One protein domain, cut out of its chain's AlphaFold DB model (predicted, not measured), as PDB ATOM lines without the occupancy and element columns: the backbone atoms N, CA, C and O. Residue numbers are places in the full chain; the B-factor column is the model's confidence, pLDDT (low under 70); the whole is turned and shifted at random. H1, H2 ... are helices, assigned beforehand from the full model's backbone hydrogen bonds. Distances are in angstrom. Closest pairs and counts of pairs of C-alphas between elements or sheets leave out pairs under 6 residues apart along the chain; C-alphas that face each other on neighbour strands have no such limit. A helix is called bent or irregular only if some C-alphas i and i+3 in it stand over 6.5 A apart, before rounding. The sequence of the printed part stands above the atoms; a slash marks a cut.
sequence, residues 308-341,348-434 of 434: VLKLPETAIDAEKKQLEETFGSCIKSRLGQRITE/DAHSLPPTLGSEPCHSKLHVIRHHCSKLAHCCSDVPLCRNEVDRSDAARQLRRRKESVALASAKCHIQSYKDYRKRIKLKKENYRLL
ATOM      1  N   VAL A 308      85.566 137.759 135.131       61.34
ATOM      2  CA  VAL A 308      85.939 137.914 133.713       61.34
ATOM      3  C   VAL A 308      85.759 136.610 132.922       61.34
ATOM      4  O   VAL A 308      85.412 136.657 131.745       61.34
ATOM      5  N   LEU A 309      85.927 135.443 133.555       61.12
ATOM      6  CA  LEU A 309      85.747 134.135 132.908       61.12
ATOM      7  C   LEU A 309      84.284 133.663 132.866       61.12
ATOM      8  O   LEU A 309      83.938 132.847 132.017       61.12
ATOM      9  N   LYS A 310      83.409 134.206 133.719       66.19
ATOM     10  CA  LYS A 310      81.995 133.796 133.807       66.19
ATOM     11  C   LYS A 310      81.106 134.396 132.709       66.19
ATOM     12  O   LYS A 310      80.129 133.786 132.285       66.19
ATOM     13  N   LEU A 311      81.457 135.583 132.215       61.19
ATOM     14  CA  LEU A 311      80.770 136.242 131.098       61.19
ATOM     15  C   LEU A 311      80.889 135.481 129.757       61.19
ATOM     16  O   LEU A 311      79.857 135.272 129.116       61.19
ATOM     17  N   PRO A 312      82.077 135.016 129.316       69.19
ATOM     18  CA  PRO A 312      82.207 134.308 128.041       69.19
ATOM     19  C   PRO A 312      81.524 132.935 128.021       69.19
ATOM     20  O   PRO A 312      81.135 132.486 126.945       69.19
ATOM     21  N   GLU A 313      81.328 132.284 129.170       73.62
ATOM     22  CA  GLU A 313      80.661 130.978 129.237       73.62
ATOM     23  C   GLU A 313      79.187 131.078 128.819       73.62
ATOM     24  O   GLU A 313      78.740 130.360 127.927       73.62
ATOM     25  N   THR A 314      78.470 132.084 129.330       83.19
ATOM     26  CA  THR A 314      77.063 132.320 128.954       83.19
ATOM     27  C   THR A 314      76.886 132.678 127.473       83.19
ATOM     28  O   THR A 314      75.892 132.295 126.853       83.19
ATOM     29  N   ALA A 315      77.865 133.366 126.876       86.62
ATOM     30  CA  ALA A 315      77.869 133.665 125.446       86.62
ATOM     31  C   ALA A 315      78.125 132.409 124.590       86.62
ATOM     32  O   ALA A 315      77.463 132.213 123.572       86.62
ATOM     33  N   ILE A 316      79.048 131.536 125.012       91.06
ATOM     34  CA  ILE A 316      79.326 130.252 124.346       91.06
ATOM     35  C   ILE A 316      78.107 129.328 124.417       91.06
ATOM     36  O   ILE A 316      77.793 128.654 123.433       91.06
ATOM     37  N   ASP A 317      77.397 129.313 125.544       90.00
ATOM     38  CA  ASP A 317      76.184 128.511 125.716       90.00
ATOM     39  C   ASP A 317      75.039 128.991 124.819       90.00
ATOM     40  O   ASP A 317      74.342 128.174 124.212       90.00
ATOM     41  N   ALA A 318      74.872 130.309 124.667       93.31
ATOM     42  CA  ALA A 318      73.887 130.878 123.752       93.31
ATOM     43  C   ALA A 318      74.176 130.497 122.287       93.31
ATOM     44  O   ALA A 318      73.270 130.078 121.566       93.31
ATOM     45  N   GLU A 319      75.438 130.570 121.856       93.31
ATOM     46  CA  GLU A 319      75.847 130.154 120.506       93.31
ATOM     47  C   GLU A 319      75.691 128.649 120.286       93.31
ATOM     48  O   GLU A 319      75.222 128.214 119.233       93.31
ATOM     49  N   LYS A 320      76.034 127.835 121.292       94.00
ATOM     50  CA  LYS A 320      75.807 126.387 121.256       94.00
ATOM     51  C   LYS A 320      74.322 126.081 121.060       94.00
ATOM     52  O   LYS A 320      73.980 125.292 120.182       94.00
ATOM     53  N   LYS A 321      73.447 126.741 121.819       93.88
ATOM     54  CA  LYS A 321      71.996 126.589 121.689       93.88
ATOM     55  C   LYS A 321      71.505 126.984 120.291       93.88
ATOM     56  O   LYS A 321      70.703 126.267 119.702       93.88
ATOM     57  N   GLN A 322      72.027 128.068 119.721       94.94
ATOM     58  CA  GLN A 322      71.694 128.481 118.354       94.94
ATOM     59  C   GLN A 322      72.104 127.426 117.305       94.94
ATOM     60  O   GLN A 322      71.367 127.163 116.352       94.94
ATOM     61  N   LEU A 323      73.266 126.791 117.477       93.31
ATOM     62  CA  LEU A 323      73.729 125.692 116.624       93.31
ATOM     63  C   LEU A 323      72.840 124.448 116.747       93.31
ATOM     64  O   LEU A 323      72.498 123.843 115.731       93.31
ATOM     65  N   GLU A 324      72.402 124.108 117.959       90.19
ATOM     66  CA  GLU A 324      71.437 123.028 118.202       90.19
ATOM     67  C   GLU A 324      70.077 123.315 117.547       90.19
ATOM     68  O   GLU A 324      69.485 122.430 116.924       90.19
ATOM     69  N   GLU A 325      69.596 124.558 117.612       91.00
ATOM     70  CA  GLU A 325      68.371 124.992 116.932       91.00
ATOM     71  C   GLU A 325      68.508 124.927 115.403       91.00
ATOM     72  O   GLU A 325      67.577 124.497 114.713       91.00
ATOM     73  N   THR A 326      69.677 125.291 114.868       92.81
ATOM     74  CA  THR A 326      69.990 125.208 113.432       92.81
ATOM     75  C   THR A 326      70.024 123.753 112.967       92.81
ATOM     76  O   THR A 326      69.386 123.401 111.973       92.81
ATOM     77  N   PHE A 327      70.684 122.877 113.727       90.44
ATOM     78  CA  PHE A 327      70.688 121.438 113.479       90.44
ATOM     79  C   PHE A 327      69.276 120.852 113.527       90.44
ATOM     80  O   PHE A 327      68.844 120.183 112.587       90.44
ATOM     81  N   GLY A 328      68.511 121.170 114.574       85.19
ATOM     82  CA  GLY A 328      67.120 120.747 114.700       85.19
ATOM     83  C   GLY A 328      66.249 121.242 113.545       85.19
ATOM     84  O   GLY A 328      65.364 120.517 113.092       85.19
ATOM     85  N   SER A 329      66.510 122.445 113.030       89.31
ATOM     86  CA  SER A 329      65.812 123.004 111.869       89.31
ATOM     87  C   SER A 329      66.185 122.296 110.565       89.31
ATOM     88  O   SER A 329      65.285 121.998 109.784       89.31
ATOM     89  N   CYS A 330      67.459 121.943 110.358       89.12
ATOM     90  CA  CYS A 330      67.902 121.136 109.213       89.12
ATOM     91  C   CYS A 330      67.241 119.753 109.206       89.12
ATOM     92  O   CYS A 330      66.699 119.307 108.195       89.12
ATOM     93  N   ILE A 331      67.214 119.084 110.361       84.38
ATOM     94  CA  ILE A 331      66.549 117.787 110.490       84.38
ATOM     95  C   ILE A 331      65.052 117.932 110.216       84.38
ATOM     96  O   ILE A 331      64.493 117.166 109.437       84.38
ATOM     97  N   LYS A 332      64.395 118.944 110.798       82.44
ATOM     98  CA  LYS A 332      62.969 119.212 110.560       82.44
ATOM     99  C   LYS A 332      62.661 119.533 109.099       82.44
ATOM    100  O   LYS A 332      61.615 119.098 108.635       82.44
ATOM    101  N   SER A 333      63.513 120.268 108.383       85.56
ATOM    102  CA  SER A 333      63.271 120.608 106.975       85.56
ATOM    103  C   SER A 333      63.412 119.382 106.073       85.56
ATOM    104  O   SER A 333      62.521 119.123 105.265       85.56
ATOM    105  N   ARG A 334      64.457 118.570 106.273       82.06
ATOM    106  CA  ARG A 334      64.677 117.327 105.514       82.06
ATOM    107  C   ARG A 334      63.619 116.273 105.799       82.06
ATOM    108  O   ARG A 334      63.076 115.676 104.874       82.06
ATOM    109  N   LEU A 335      63.282 116.090 107.075       72.19
ATOM    110  CA  LEU A 335      62.214 115.187 107.478       72.19
ATOM    111  C   LEU A 335      60.851 115.718 107.012       72.19
ATOM    112  O   LEU A 335      60.099 114.973 106.410       72.19
ATOM    113  N   GLY A 336      60.529 116.996 107.204       63.59
ATOM    114  CA  GLY A 336      59.243 117.587 106.812       63.59
ATOM    115  C   GLY A 336      58.975 117.574 105.306       63.59
ATOM    116  O   GLY A 336      57.831 117.389 104.905       63.59
ATOM    117  N   GLN A 337      60.014 117.691 104.474       59.53
ATOM    118  CA  GLN A 337      59.902 117.515 103.020       59.53
ATOM    119  C   GLN A 337      59.671 116.054 102.602       59.53
ATOM    120  O   GLN A 337      59.142 115.818 101.521       59.53
ATOM    121  N   ARG A 338      60.055 115.075 103.436       52.69
ATOM    122  CA  ARG A 338      59.917 113.637 103.141       52.69
ATOM    123  C   ARG A 338      58.779 112.945 103.903       52.69
ATOM    124  O   ARG A 338      58.336 111.885 103.480       52.69
ATOM    125  N   ILE A 339      58.280 113.519 105.002       50.94
ATOM    126  CA  ILE A 339      57.328 112.891 105.943       50.94
ATOM    127  C   ILE A 339      55.911 112.731 105.389       50.94
ATOM    128  O   ILE A 339      55.155 111.929 105.933       50.94
ATOM    129  N   THR A 340      55.541 113.375 104.283       49.69
ATOM    130  CA  THR A 340      54.283 113.008 103.609       49.69
ATOM    131  C   THR A 340      54.310 111.569 103.072       49.69
ATOM    132  O   THR A 340      53.248 110.982 102.908       49.69
ATOM    133  N   GLU A 341      55.500 110.979 102.884       46.94
ATOM    134  CA  GLU A 341      55.713 109.608 102.397       46.94
ATOM    135  C   GLU A 341      56.924 108.927 103.070       46.94
ATOM    136  O   GLU A 341      57.720 108.243 102.418       46.94
ATOM    137  N   ASP A 348      66.069 102.016 108.744       51.38
ATOM    138  CA  ASP A 348      66.784 100.744 108.807       51.38
ATOM    139  C   ASP A 348      66.121  99.833 109.853       51.38
ATOM    140  O   ASP A 348      66.022 100.195 111.030       51.38
ATOM    141  N   ALA A 349      65.566  98.698 109.418       49.25
ATOM    142  CA  ALA A 349      64.613  97.909 110.207       49.25
ATOM    143  C   ALA A 349      65.213  97.388 111.527       49.25
ATOM    144  O   ALA A 349      64.483  97.060 112.459       49.25
ATOM    145  N   HIS A 350      66.544  97.361 111.616       52.19
ATOM    146  CA  HIS A 350      67.310  96.964 112.795       52.19
ATOM    147  C   HIS A 350      67.453  98.066 113.852       52.19
ATOM    148  O   HIS A 350      67.822  97.781 114.986       52.19
ATOM    149  N   SER A 351      67.159  99.318 113.499       52.16
ATOM    150  CA  SER A 351      67.252 100.458 114.414       52.16
ATOM    151  C   SER A 351      65.993 100.647 115.257       52.16
ATOM    152  O   SER A 351      66.052 101.140 116.380       52.16
ATOM    153  N   LEU A 352      64.832 100.265 114.725       58.31
ATOM    154  CA  LEU A 352      63.562 100.454 115.410       58.31
ATOM    155  C   LEU A 352      63.327  99.324 116.424       58.31
ATOM    156  O   LEU A 352      63.626  98.167 116.128       58.31
ATOM    157  N   PRO A 353      62.755  99.619 117.607       63.41
ATOM    158  CA  PRO A 353      62.339  98.584 118.542       63.41
ATOM    159  C   PRO A 353      61.507  97.504 117.829       63.41
ATOM    160  O   PRO A 353      60.563  97.857 117.116       63.41
ATOM    161  N   PRO A 354      61.779  96.203 118.038       63.81
ATOM    162  CA  PRO A 354      61.055  95.119 117.363       63.81
ATOM    163  C   PRO A 354      59.543  95.136 117.653       63.81
ATOM    164  O   PRO A 354      58.743  94.590 116.897       63.81
ATOM    165  N   THR A 355      59.129  95.828 118.717       64.62
ATOM    166  CA  THR A 355      57.730  96.057 119.094       64.62
ATOM    167  C   THR A 355      56.982  97.029 118.175       64.62
ATOM    168  O   THR A 355      55.752  97.049 118.197       64.62
ATOM    169  N   LEU A 356      57.667  97.794 117.309       64.50
ATOM    170  CA  LEU A 356      57.000  98.692 116.356       64.50
ATOM    171  C   LEU A 356      56.160  97.952 115.316       64.50
ATOM    172  O   LEU A 356      55.311  98.574 114.681       64.50
ATOM    173  N   GLY A 357      56.376  96.652 115.098       63.72
ATOM    174  CA  GLY A 357      55.605  95.868 114.132       63.72
ATOM    175  C   GLY A 357      54.099  95.892 114.419       63.72
ATOM    176  O   GLY A 357      53.305  96.091 113.497       63.72
ATOM    177  N   SER A 358      53.717  95.794 115.693       71.62
ATOM    178  CA  SER A 358      52.325  95.652 116.152       71.62
ATOM    179  C   SER A 358      51.630  96.957 116.541       71.62
ATOM    180  O   SER A 358      50.435  96.960 116.823       71.62
ATOM    181  N   GLU A 359      52.361  98.064 116.596       67.12
ATOM    182  CA  GLU A 359      51.822  99.336 117.064       67.12
ATOM    183  C   GLU A 359      50.916 100.033 116.024       67.12
ATOM    184  O   GLU A 359      51.138  99.902 114.819       67.12
ATOM    185  N   PRO A 360      49.873 100.782 116.431       64.94
ATOM    186  CA  PRO A 360      49.060 101.555 115.496       64.94
ATOM    187  C   PRO A 360      49.909 102.597 114.750       64.94
ATOM    188  O   PRO A 360      50.867 103.151 115.285       64.94
ATOM    189  N   CYS A 361      49.542 102.910 113.502       53.44
ATOM    190  CA  CYS A 361      50.328 103.782 112.613       53.44
ATOM    191  C   CYS A 361      50.720 105.131 113.262       53.44
ATOM    192  O   CYS A 361      51.840 105.613 113.097       53.44
ATOM    193  N   HIS A 362      49.834 105.699 114.086       51.50
ATOM    194  CA  HIS A 362      50.086 106.955 114.793       51.50
ATOM    195  C   HIS A 362      51.159 106.834 115.893       51.50
ATOM    196  O   HIS A 362      51.923 107.779 116.107       51.50
ATOM    197  N   SER A 363      51.251 105.700 116.592       62.41
ATOM    198  CA  SER A 363      52.301 105.496 117.594       62.41
ATOM    199  C   SER A 363      53.625 105.112 116.936       62.41
ATOM    200  O   SER A 363      54.652 105.639 117.348       62.41
ATOM    201  N   LYS A 364      53.616 104.377 115.810       63.34
ATOM    202  CA  LYS A 364      54.824 104.173 114.986       63.34
ATOM    203  C   LYS A 364      55.430 105.497 114.527       63.34
ATOM    204  O   LYS A 364      56.624 105.706 114.697       63.34
ATOM    205  N   LEU A 365      54.614 106.420 114.014       61.72
ATOM    206  CA  LEU A 365      55.061 107.768 113.643       61.72
ATOM    207  C   LEU A 365      55.617 108.543 114.840       61.72
ATOM    208  O   LEU A 365      56.618 109.240 114.702       61.72
ATOM    209  N   HIS A 366      55.001 108.417 116.017       67.62
ATOM    210  CA  HIS A 366      55.483 109.068 117.233       67.62
ATOM    211  C   HIS A 366      56.826 108.494 117.698       67.62
ATOM    212  O   HIS A 366      57.735 109.257 118.030       67.62
ATOM    213  N   VAL A 367      56.974 107.167 117.688       65.50
ATOM    214  CA  VAL A 367      58.217 106.492 118.056       65.50
ATOM    215  C   VAL A 367      59.294 106.795 117.030       65.50
ATOM    216  O   VAL A 367      60.349 107.232 117.445       65.50
ATOM    217  N   ILE A 368      59.034 106.710 115.724       63.53
ATOM    218  CA  ILE A 368      59.991 107.113 114.680       63.53
ATOM    219  C   ILE A 368      60.376 108.585 114.857       63.53
ATOM    220  O   ILE A 368      61.554 108.909 114.873       63.53
ATOM    221  N   ARG A 369      59.425 109.493 115.098       62.69
ATOM    222  CA  ARG A 369      59.726 110.916 115.317       62.69
ATOM    223  C   ARG A 369      60.609 111.142 116.543       62.69
ATOM    224  O   ARG A 369      61.531 111.953 116.481       62.69
ATOM    225  N   HIS A 370      60.360 110.443 117.647       65.56
ATOM    226  CA  HIS A 370      61.175 110.549 118.861       65.56
ATOM    227  C   HIS A 370      62.507 109.803 118.769       65.56
ATOM    228  O   HIS A 370      63.506 110.266 119.310       65.56
ATOM    229  N   HIS A 371      62.525 108.674 118.079       64.38
ATOM    230  CA  HIS A 371      63.676 107.812 117.888       64.38
ATOM    231  C   HIS A 371      64.634 108.455 116.890       64.38
ATOM    232  O   HIS A 371      65.783 108.663 117.222       64.38
ATOM    233  N   CYS A 372      64.168 108.941 115.745       58.94
ATOM    234  CA  CYS A 372      64.991 109.673 114.783       58.94
ATOM    235  C   CYS A 372      65.472 111.040 115.296       58.94
ATOM    236  O   CYS A 372      66.547 111.490 114.908       58.94
ATOM    237  N   SER A 373      64.708 111.713 116.169       59.16
ATOM    238  CA  SER A 373      65.155 112.983 116.769       59.16
ATOM    239  C   SER A 373      66.134 112.807 117.931       59.16
ATOM    240  O   SER A 373      67.003 113.658 118.097       59.16
ATOM    241  N   LYS A 374      66.024 111.729 118.726       59.00
ATOM    242  CA  LYS A 374      66.950 111.445 119.840       59.00
ATOM    243  C   LYS A 374      68.131 110.557 119.442       59.00
ATOM    244  O   LYS A 374      69.247 110.802 119.878       59.00
ATOM    245  N   LEU A 375      67.896 109.538 118.624       54.69
ATOM    246  CA  LEU A 375      68.878 108.577 118.119       54.69
ATOM    247  C   LEU A 375      69.203 108.936 116.682       54.69
ATOM    248  O   LEU A 375      68.886 108.225 115.731       54.69
ATOM    249  N   ALA A 376      69.856 110.083 116.542       55.97
ATOM    250  CA  ALA A 376      70.241 110.661 115.267       55.97
ATOM    251  C   ALA A 376      71.004 109.661 114.349       55.97
ATOM    252  O   ALA A 376      71.077 109.838 113.144       55.97
ATOM    253  N   HIS A 377      71.533 108.555 114.877       55.50
ATOM    254  CA  HIS A 377      72.146 107.481 114.086       55.50
ATOM    255  C   HIS A 377      71.182 106.749 113.139       55.50
ATOM    256  O   HIS A 377      71.621 106.236 112.118       55.50
ATOM    257  N   CYS A 378      69.878 106.744 113.416       57.12
ATOM    258  CA  CYS A 378      68.895 105.982 112.638       57.12
ATOM    259  C   CYS A 378      68.364 106.744 111.410       57.12
ATOM    260  O   CYS A 378      67.532 106.226 110.664       57.12
ATOM    261  N   CYS A 379      68.812 107.984 111.198       69.56
ATOM    262  CA  CYS A 379      68.455 108.795 110.039       69.56
ATOM    263  C   CYS A 379      69.678 109.038 109.162       69.56
ATOM    264  O   CYS A 379      70.604 109.735 109.568       69.56
ATOM    265  N   SER A 380      69.632 108.585 107.909       78.31
ATOM    266  CA  SER A 380      70.660 108.884 106.901       78.31
ATOM    267  C   SER A 380      70.859 110.390 106.663       78.31
ATOM    268  O   SER A 380      71.922 110.815 106.221       78.31
ATOM    269  N   ASP A 381      69.854 111.212 106.973       79.94
ATOM    270  CA  ASP A 381      69.918 112.674 106.859       79.94
ATOM    271  C   ASP A 381      70.667 113.358 108.012       79.94
ATOM    272  O   ASP A 381      71.094 114.506 107.881       79.94
ATOM    273  N   VAL A 382      70.873 112.671 109.137       83.75
ATOM    274  CA  VAL A 382      71.619 113.216 110.277       83.75
ATOM    275  C   VAL A 382      73.077 113.505 109.955       83.75
ATOM    276  O   VAL A 382      73.494 114.628 110.239       83.75
ATOM    277  N   PRO A 383      73.874 112.582 109.378       86.44
ATOM    278  CA  PRO A 383      75.252 112.905 109.025       86.44
ATOM    279  C   PRO A 383      75.320 114.069 108.027       86.44
ATOM    280  O   PRO A 383      76.232 114.887 108.115       86.44
ATOM    281  N   LEU A 384      74.329 114.215 107.139       90.62
ATOM    282  CA  LEU A 384      74.247 115.351 106.214       90.62
ATOM    283  C   LEU A 384      74.008 116.673 106.955       90.62
ATOM    284  O   LEU A 384      74.786 117.608 106.778       90.62
ATOM    285  N   CYS A 385      72.992 116.741 107.819       90.62
ATOM    286  CA  CYS A 385      72.723 117.938 108.622       90.62
ATOM    287  C   CYS A 385      73.860 118.262 109.591       90.62
ATOM    288  O   CYS A 385      74.177 119.428 109.802       90.62
ATOM    289  N   ARG A 386      74.498 117.242 110.168       91.00
ATOM    290  CA  ARG A 386      75.652 117.422 111.046       91.00
ATOM    291  C   ARG A 386      76.813 118.046 110.282       91.00
ATOM    292  O   ARG A 386      77.330 119.062 110.720       91.00
ATOM    293  N   ASN A 387      77.145 117.518 109.106       93.88
ATOM    294  CA  ASN A 387      78.192 118.082 108.255       93.88
ATOM    295  C   ASN A 387      77.878 119.517 107.807       93.88
ATOM    296  O   ASN A 387      78.782 120.345 107.739       93.88
ATOM    297  N   GLU A 388      76.617 119.820 107.499       94.81
ATOM    298  CA  GLU A 388      76.170 121.164 107.120       94.81
ATOM    299  C   GLU A 388      76.357 122.164 108.272       94.81
ATOM    300  O   GLU A 388      76.969 123.220 108.098       94.81
ATOM    301  N   VAL A 389      75.919 121.788 109.476       95.19
ATOM    302  CA  VAL A 389      76.071 122.602 110.686       95.19
ATOM    303  C   VAL A 389      77.541 122.730 111.084       95.19
ATOM    304  O   VAL A 389      77.996 123.839 111.349       95.19
ATOM    305  N   ASP A 390      78.317 121.649 111.048       94.06
ATOM    306  CA  ASP A 390      79.738 121.648 111.413       94.06
ATOM    307  C   ASP A 390      80.594 122.498 110.458       94.06
ATOM    308  O   ASP A 390      81.593 123.097 110.881       94.06
ATOM    309  N   ARG A 391      80.204 122.584 109.177       96.44
ATOM    310  CA  ARG A 391      80.851 123.437 108.162       96.44
ATOM    311  C   ARG A 391      80.419 124.901 108.227       96.44
ATOM    312  O   ARG A 391      81.113 125.744 107.654       96.44
ATOM    313  N   SER A 392      79.324 125.209 108.922       97.06
ATOM    314  CA  SER A 392      78.835 126.580 109.064       97.06
ATOM    315  C   SER A 392      79.862 127.490 109.747       97.06
ATOM    316  O   SER A 392      80.650 127.071 110.605       97.06
ATOM    317  N   ASP A 393      79.837 128.775 109.394       96.88
ATOM    318  CA  ASP A 393      80.712 129.765 110.023       96.88
ATOM    319  C   ASP A 393      80.405 129.932 111.513       96.88
ATOM    320  O   ASP A 393      81.329 130.125 112.302       96.88
ATOM    321  N   ALA A 394      79.145 129.756 111.921       94.56
ATOM    322  CA  ALA A 394      78.747 129.759 113.326       94.56
ATOM    323  C   ALA A 394      79.462 128.651 114.122       94.56
ATOM    324  O   ALA A 394      80.074 128.928 115.154       94.56
ATOM    325  N   ALA A 395      79.484 127.412 113.614       94.94
ATOM    326  CA  ALA A 395      80.195 126.306 114.265       94.94
ATOM    327  C   ALA A 395      81.707 126.552 114.333       94.94
ATOM    328  O   ALA A 395      82.367 126.211 115.319       94.94
ATOM    329  N   ARG A 396      82.276 127.152 113.282       96.44
ATOM    330  CA  ARG A 396      83.698 127.511 113.232       96.44
ATOM    331  C   ARG A 396      84.047 128.588 114.257       96.44
ATOM    332  O   ARG A 396      85.058 128.466 114.946       96.44
ATOM    333  N   GLN A 397      83.217 129.621 114.375       95.19
ATOM    334  CA  GLN A 397      83.392 130.683 115.364       95.19
ATOM    335  C   GLN A 397      83.259 130.143 116.789       95.19
ATOM    336  O   GLN A 397      84.128 130.429 117.615       95.19
ATOM    337  N   LEU A 398      82.261 129.293 117.058       94.50
ATOM    338  CA  LEU A 398      82.087 128.662 118.366       94.50
ATOM    339  C   LEU A 398      83.324 127.845 118.769       94.50
ATOM    340  O   LEU A 398      83.794 127.957 119.899       94.50
ATOM    341  N   ARG A 399      83.890 127.053 117.844       95.00
ATOM    342  CA  ARG A 399      85.127 126.289 118.092       95.00
ATOM    343  C   ARG A 399      86.297 127.199 118.460       95.00
ATOM    344  O   ARG A 399      86.905 126.995 119.507       95.00
ATOM    345  N   ARG A 400      86.538 128.260 117.682       95.69
ATOM    346  CA  ARG A 400      87.604 129.240 117.966       95.69
ATOM    347  C   ARG A 400      87.430 129.919 119.325       95.69
ATOM    348  O   ARG A 400      88.403 130.122 120.045       95.69
ATOM    349  N   ARG A 401      86.195 130.265 119.702       92.75
ATOM    350  CA  ARG A 401      85.911 130.871 121.012       92.75
ATOM    351  C   ARG A 401      86.149 129.891 122.153       92.75
ATOM    352  O   ARG A 401      86.796 130.264 123.126       92.75
ATOM    353  N   LYS A 402      85.702 128.640 122.016       92.38
ATOM    354  CA  LYS A 402      85.979 127.579 122.996       92.38
ATOM    355  C   LYS A 402      87.478 127.343 123.169       92.38
ATOM    356  O   LYS A 402      87.945 127.283 124.300       92.38
ATOM    357  N   GLU A 403      88.233 127.285 122.076       94.69
ATOM    358  CA  GLU A 403      89.698 127.174 122.103       94.69
ATOM    359  C   GLU A 403      90.347 128.378 122.801       94.69
ATOM    360  O   GLU A 403      91.211 128.206 123.659       94.69
ATOM    361  N   SER A 404      89.891 129.597 122.501       92.94
ATOM    362  CA  SER A 404      90.381 130.816 123.152       92.94
ATOM    363  C   SER A 404      90.108 130.819 124.660       92.94
ATOM    364  O   SER A 404      90.986 131.192 125.440       92.94
ATOM    365  N   VAL A 405      88.912 130.402 125.086       91.31
ATOM    366  CA  VAL A 405      88.552 130.306 126.509       91.31
ATOM    367  C   VAL A 405      89.356 129.208 127.200       91.31
ATOM    368  O   VAL A 405      89.895 129.443 128.280       91.31
ATOM    369  N   ALA A 406      89.520 128.045 126.567       91.69
ATOM    370  CA  ALA A 406      90.349 126.962 127.092       91.69
ATOM    371  C   ALA A 406      91.811 127.404 127.273       91.69
ATOM    372  O   ALA A 406      92.415 127.150 128.314       91.69
ATOM    373  N   LEU A 407      92.367 128.132 126.301       94.38
ATOM    374  CA  LEU A 407      93.725 128.667 126.365       94.38
ATOM    375  C   LEU A 407      93.876 129.730 127.462       94.38
ATOM    376  O   LEU A 407      94.872 129.728 128.188       94.38
ATOM    377  N   ALA A 408      92.900 130.628 127.613       91.75
ATOM    378  CA  ALA A 408      92.891 131.617 128.690       91.75
ATOM    379  C   ALA A 408      92.807 130.948 130.073       91.75
ATOM    380  O   ALA A 408      93.578 131.291 130.972       91.75
ATOM    381  N   SER A 409      91.943 129.941 130.216       91.62
ATOM    382  CA  SER A 409      91.825 129.129 131.430       91.62
ATOM    383  C   SER A 409      93.147 128.428 131.762       91.62
ATOM    384  O   SER A 409      93.674 128.581 132.866       91.62
ATOM    385  N   ALA A 410      93.771 127.761 130.785       94.69
ATOM    386  CA  ALA A 410      95.064 127.103 130.967       94.69
ATOM    387  C   ALA A 410      96.161 128.084 131.421       94.69
ATOM    388  O   ALA A 410      96.910 127.786 132.353       94.69
ATOM    389  N   LYS A 411      96.226 129.286 130.828       94.88
ATOM    390  CA  LYS A 411      97.153 130.345 131.265       94.88
ATOM    391  C   LYS A 411      96.913 130.751 132.718       94.88
ATOM    392  O   LYS A 411      97.876 130.870 133.475       94.88
ATOM    393  N   CYS A 412      95.654 130.919 133.117       94.12
ATOM    394  CA  CYS A 412      95.289 131.246 134.494       94.12
ATOM    395  C   CYS A 412      95.722 130.142 135.474       94.12
ATOM    396  O   CYS A 412      96.329 130.433 136.506       94.12
ATOM    397  N   HIS A 413      95.499 128.871 135.127       91.31
ATOM    398  CA  HIS A 413      95.940 127.731 135.936       91.31
ATOM    399  C   HIS A 413      97.463 127.673 136.091       91.31
ATOM    400  O   HIS A 413      97.967 127.525 137.207       91.31
ATOM    401  N   ILE A 414      98.206 127.845 134.993       95.75
ATOM    402  CA  ILE A 414      99.674 127.874 135.014       95.75
ATOM    403  C   ILE A 414     100.171 129.017 135.904       95.75
ATOM    404  O   ILE A 414     101.081 128.820 136.710       95.75
ATOM    405  N   GLN A 415      99.574 130.204 135.784       94.56
ATOM    406  CA  GLN A 415      99.965 131.365 136.575       94.56
ATOM    407  C   GLN A 415      99.690 131.155 138.070       94.56
ATOM    408  O   GLN A 415     100.594 131.326 138.888       94.56
ATOM    409  N   SER A 416      98.494 130.676 138.419       93.38
ATOM    410  CA  SER A 416      98.126 130.330 139.798       93.38
ATOM    411  C   SER A 416      99.104 129.325 140.420       93.38
ATOM    412  O   SER A 416      99.567 129.503 141.550       93.38
ATOM    413  N   TYR A 417      99.511 128.306 139.656       96.69
ATOM    414  CA  TYR A 417     100.494 127.324 140.109       96.69
ATOM    415  C   TYR A 417     101.896 127.923 140.305       96.69
ATOM    416  O   TYR A 417     102.568 127.621 141.299       96.69
ATOM    417  N   LYS A 418     102.341 128.803 139.398       97.12
ATOM    418  CA  LYS A 418     103.614 129.531 139.545       97.12
ATOM    419  C   LYS A 418     103.623 130.375 140.817       97.12
ATOM    420  O   LYS A 418     104.599 130.340 141.568       97.12
ATOM    421  N   ASP A 419     102.536 131.084 141.094       95.25
ATOM    422  CA  ASP A 419     102.434 131.935 142.278       95.25
ATOM    423  C   ASP A 419     102.333 131.111 143.568       95.25
ATOM    424  O   ASP A 419     102.977 131.435 144.568       95.25
ATOM    425  N   TYR A 420     101.641 129.968 143.532       96.44
ATOM    426  CA  TYR A 420     101.688 128.984 144.610       96.44
ATOM    427  C   TYR A 420     103.123 128.513 144.899       96.44
ATOM    428  O   TYR A 420     103.562 128.576 146.051       96.44
ATOM    429  N   ARG A 421     103.889 128.107 143.874       97.75
ATOM    430  CA  ARG A 421     105.285 127.674 144.064       97.75
ATOM    431  C   ARG A 421     106.157 128.770 144.673       97.75
ATOM    432  O   ARG A 421     106.939 128.473 145.576       97.75
ATOM    433  N   LYS A 422     106.014 130.022 144.224       97.75
ATOM    434  CA  LYS A 422     106.745 131.166 144.799       97.75
ATOM    435  C   LYS A 422     106.453 131.325 146.291       97.75
ATOM    436  O   LYS A 422     107.390 131.430 147.076       97.75
ATOM    437  N   ARG A 423     105.179 131.259 146.699       96.44
ATOM    438  CA  ARG A 423     104.788 131.338 148.119       96.44
ATOM    439  C   ARG A 423     105.396 130.214 148.954       96.44
ATOM    440  O   ARG A 423     105.892 130.467 150.046       96.44
ATOM    441  N   ILE A 424     105.391 128.982 148.445       97.00
ATOM    442  CA  ILE A 424     106.018 127.848 149.140       97.00
ATOM    443  C   ILE A 424     107.532 128.045 149.277       97.00
ATOM    444  O   ILE A 424     108.090 127.731 150.327       97.00
ATOM    445  N   LYS A 425     108.200 128.579 148.248       97.44
ATOM    446  CA  LYS A 425     109.637 128.870 148.297       97.44
ATOM    447  C   LYS A 425     109.965 129.930 149.354       97.44
ATOM    448  O   LYS A 425     110.813 129.670 150.200       97.44
ATOM    449  N   LEU A 426     109.229 131.043 149.373       96.56
ATOM    450  CA  LEU A 426     109.394 132.107 150.373       96.56
ATOM    451  C   LEU A 426     109.153 131.599 151.801       96.56
ATOM    452  O   LEU A 426     109.950 131.870 152.692       96.56
ATOM    453  N   LYS A 427     108.109 130.784 152.017       96.44
ATOM    454  CA  LYS A 427     107.873 130.153 153.327       96.44
ATOM    455  C   LYS A 427     109.071 129.311 153.769       96.44
ATOM    456  O   LYS A 427     109.509 129.433 154.905       96.44
ATOM    457  N   LYS A 428     109.630 128.487 152.875       96.75
ATOM    458  CA  LYS A 428     110.813 127.663 153.178       96.75
ATOM    459  C   LYS A 428     112.055 128.495 153.501       96.75
ATOM    460  O   LYS A 428     112.841 128.075 154.341       96.75
ATOM    461  N   GLU A 429     112.248 129.626 152.830       96.88
ATOM    462  CA  GLU A 429     113.359 130.544 153.106       96.88
ATOM    463  C   GLU A 429     113.191 131.219 154.473       96.88
ATOM    464  O   GLU A 429     114.135 131.220 155.257       96.88
ATOM    465  N   ASN A 430     111.978 131.660 154.820       95.50
ATOM    466  CA  ASN A 430     111.684 132.231 156.138       95.50
ATOM    467  C   ASN A 430     111.911 131.223 157.279       95.50
ATOM    468  O   ASN A 430     112.503 131.579 158.291       95.50
ATOM    469  N   TYR A 431     111.527 129.952 157.103       94.94
ATOM    470  CA  TYR A 431     111.793 128.900 158.098       94.94
ATOM    471  C   TYR A 431     113.276 128.550 158.272       94.94
ATOM    472  O   TYR A 431     113.614 127.883 159.238       94.94
ATOM    473  N   ARG A 432     114.160 128.932 157.340       93.19
ATOM    474  CA  ARG A 432     115.613 128.729 157.495       93.19
ATOM    475  C   ARG A 432     116.301 129.857 158.260       93.19
ATOM    476  O   ARG A 432     117.459 129.692 158.629       93.19
ATOM    477  N   LEU A 433     115.643 131.008 158.394       90.94
ATOM    478  CA  LEU A 433     116.188 132.188 159.070       90.94
ATOM    479  C   LEU A 433     115.805 132.253 160.555       90.94
ATOM    480  O   LEU A 433     116.405 133.035 161.289       90.94
ATOM    481  N   LEU A 434     114.823 131.449 160.965       81.56
ATOM    482  CA  LEU A 434     114.463 131.168 162.355       81.56
ATOM    483  C   LEU A 434     115.239 129.940 162.834       81.56
ATOM    484  O   LEU A 434     115.679 129.960 164.004       81.56
TER     485      LEU A 434
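This is residues 308 to 341 and 348 to 434 of the 434 residues of an uncharacterized protein of Strongylus vulgaris (UniProt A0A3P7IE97). Two long helices, H1 and H5, run opposite ways and are side by side over only part of their lengths, and residues 410 to 434 stick out as a long free arm. H4 packs on a further stretch of H1, residues 323 to 334, and the short helices H2 and H3 form a small, loose head, of which H3 is near H1 while H2 is apart from it. The printed part has 121 residues with five named helices, in the order H1 to H5, and no named strand: all helix. It is extended, with a radius of gyration of the C-alphas of 25.3 A and spans of 86 by 33 by 20 A.

H1, residues 308 to 341, has a kink of 28 degrees near residue 335 and is irregular: C-alphas 337 and 340 are 7.2 A apart. H3, residues 361 to 374, is near H1, and close but not clearly touching H2, residues 354 to 357; the closest C-alphas, of Leu 356 and Lys 364, are 6.1 A apart. H4, residues 381 to 391, touches residues 323 to 334 of H1, closest at the C-alphas of Cys 330 and Cys 385, 5.8 A; they run opposite ways at a steep tilt of 36 degrees, only just past shallow. H5, residues 393 to 433, touches residues 309 to 323 of H1 with residues 394 to 405, closest at the C-alphas of Glu 319 and Leu 398, 6.8 A; the tilt is shallow, 28 degrees, opposite ways. H3 and H5 are apart. O i to N i+4 pairs are within hydrogen-bond range throughout H3, H4 and H5, and in 24 of 30 in H1; H2 is too short for one.

H1 begins at C-alpha 308, (85.939, 137.914, 133.713), and is 51.9 A long; H3 measures 19.7 A and H4 15.4 A. H5, 60.6 A, ends at C-alpha 433, (116.188, 132.188, 159.070).

The farthest C-alphas, of Glu 341 and Leu 434, are 86.7 A apart. Residues 342 to 347 are not printed; the gap is 15.6 A. No link printed whole is long. Mean pLDDT of the printed part is 80.5, with 42 residues under 70, among them 359 to 379.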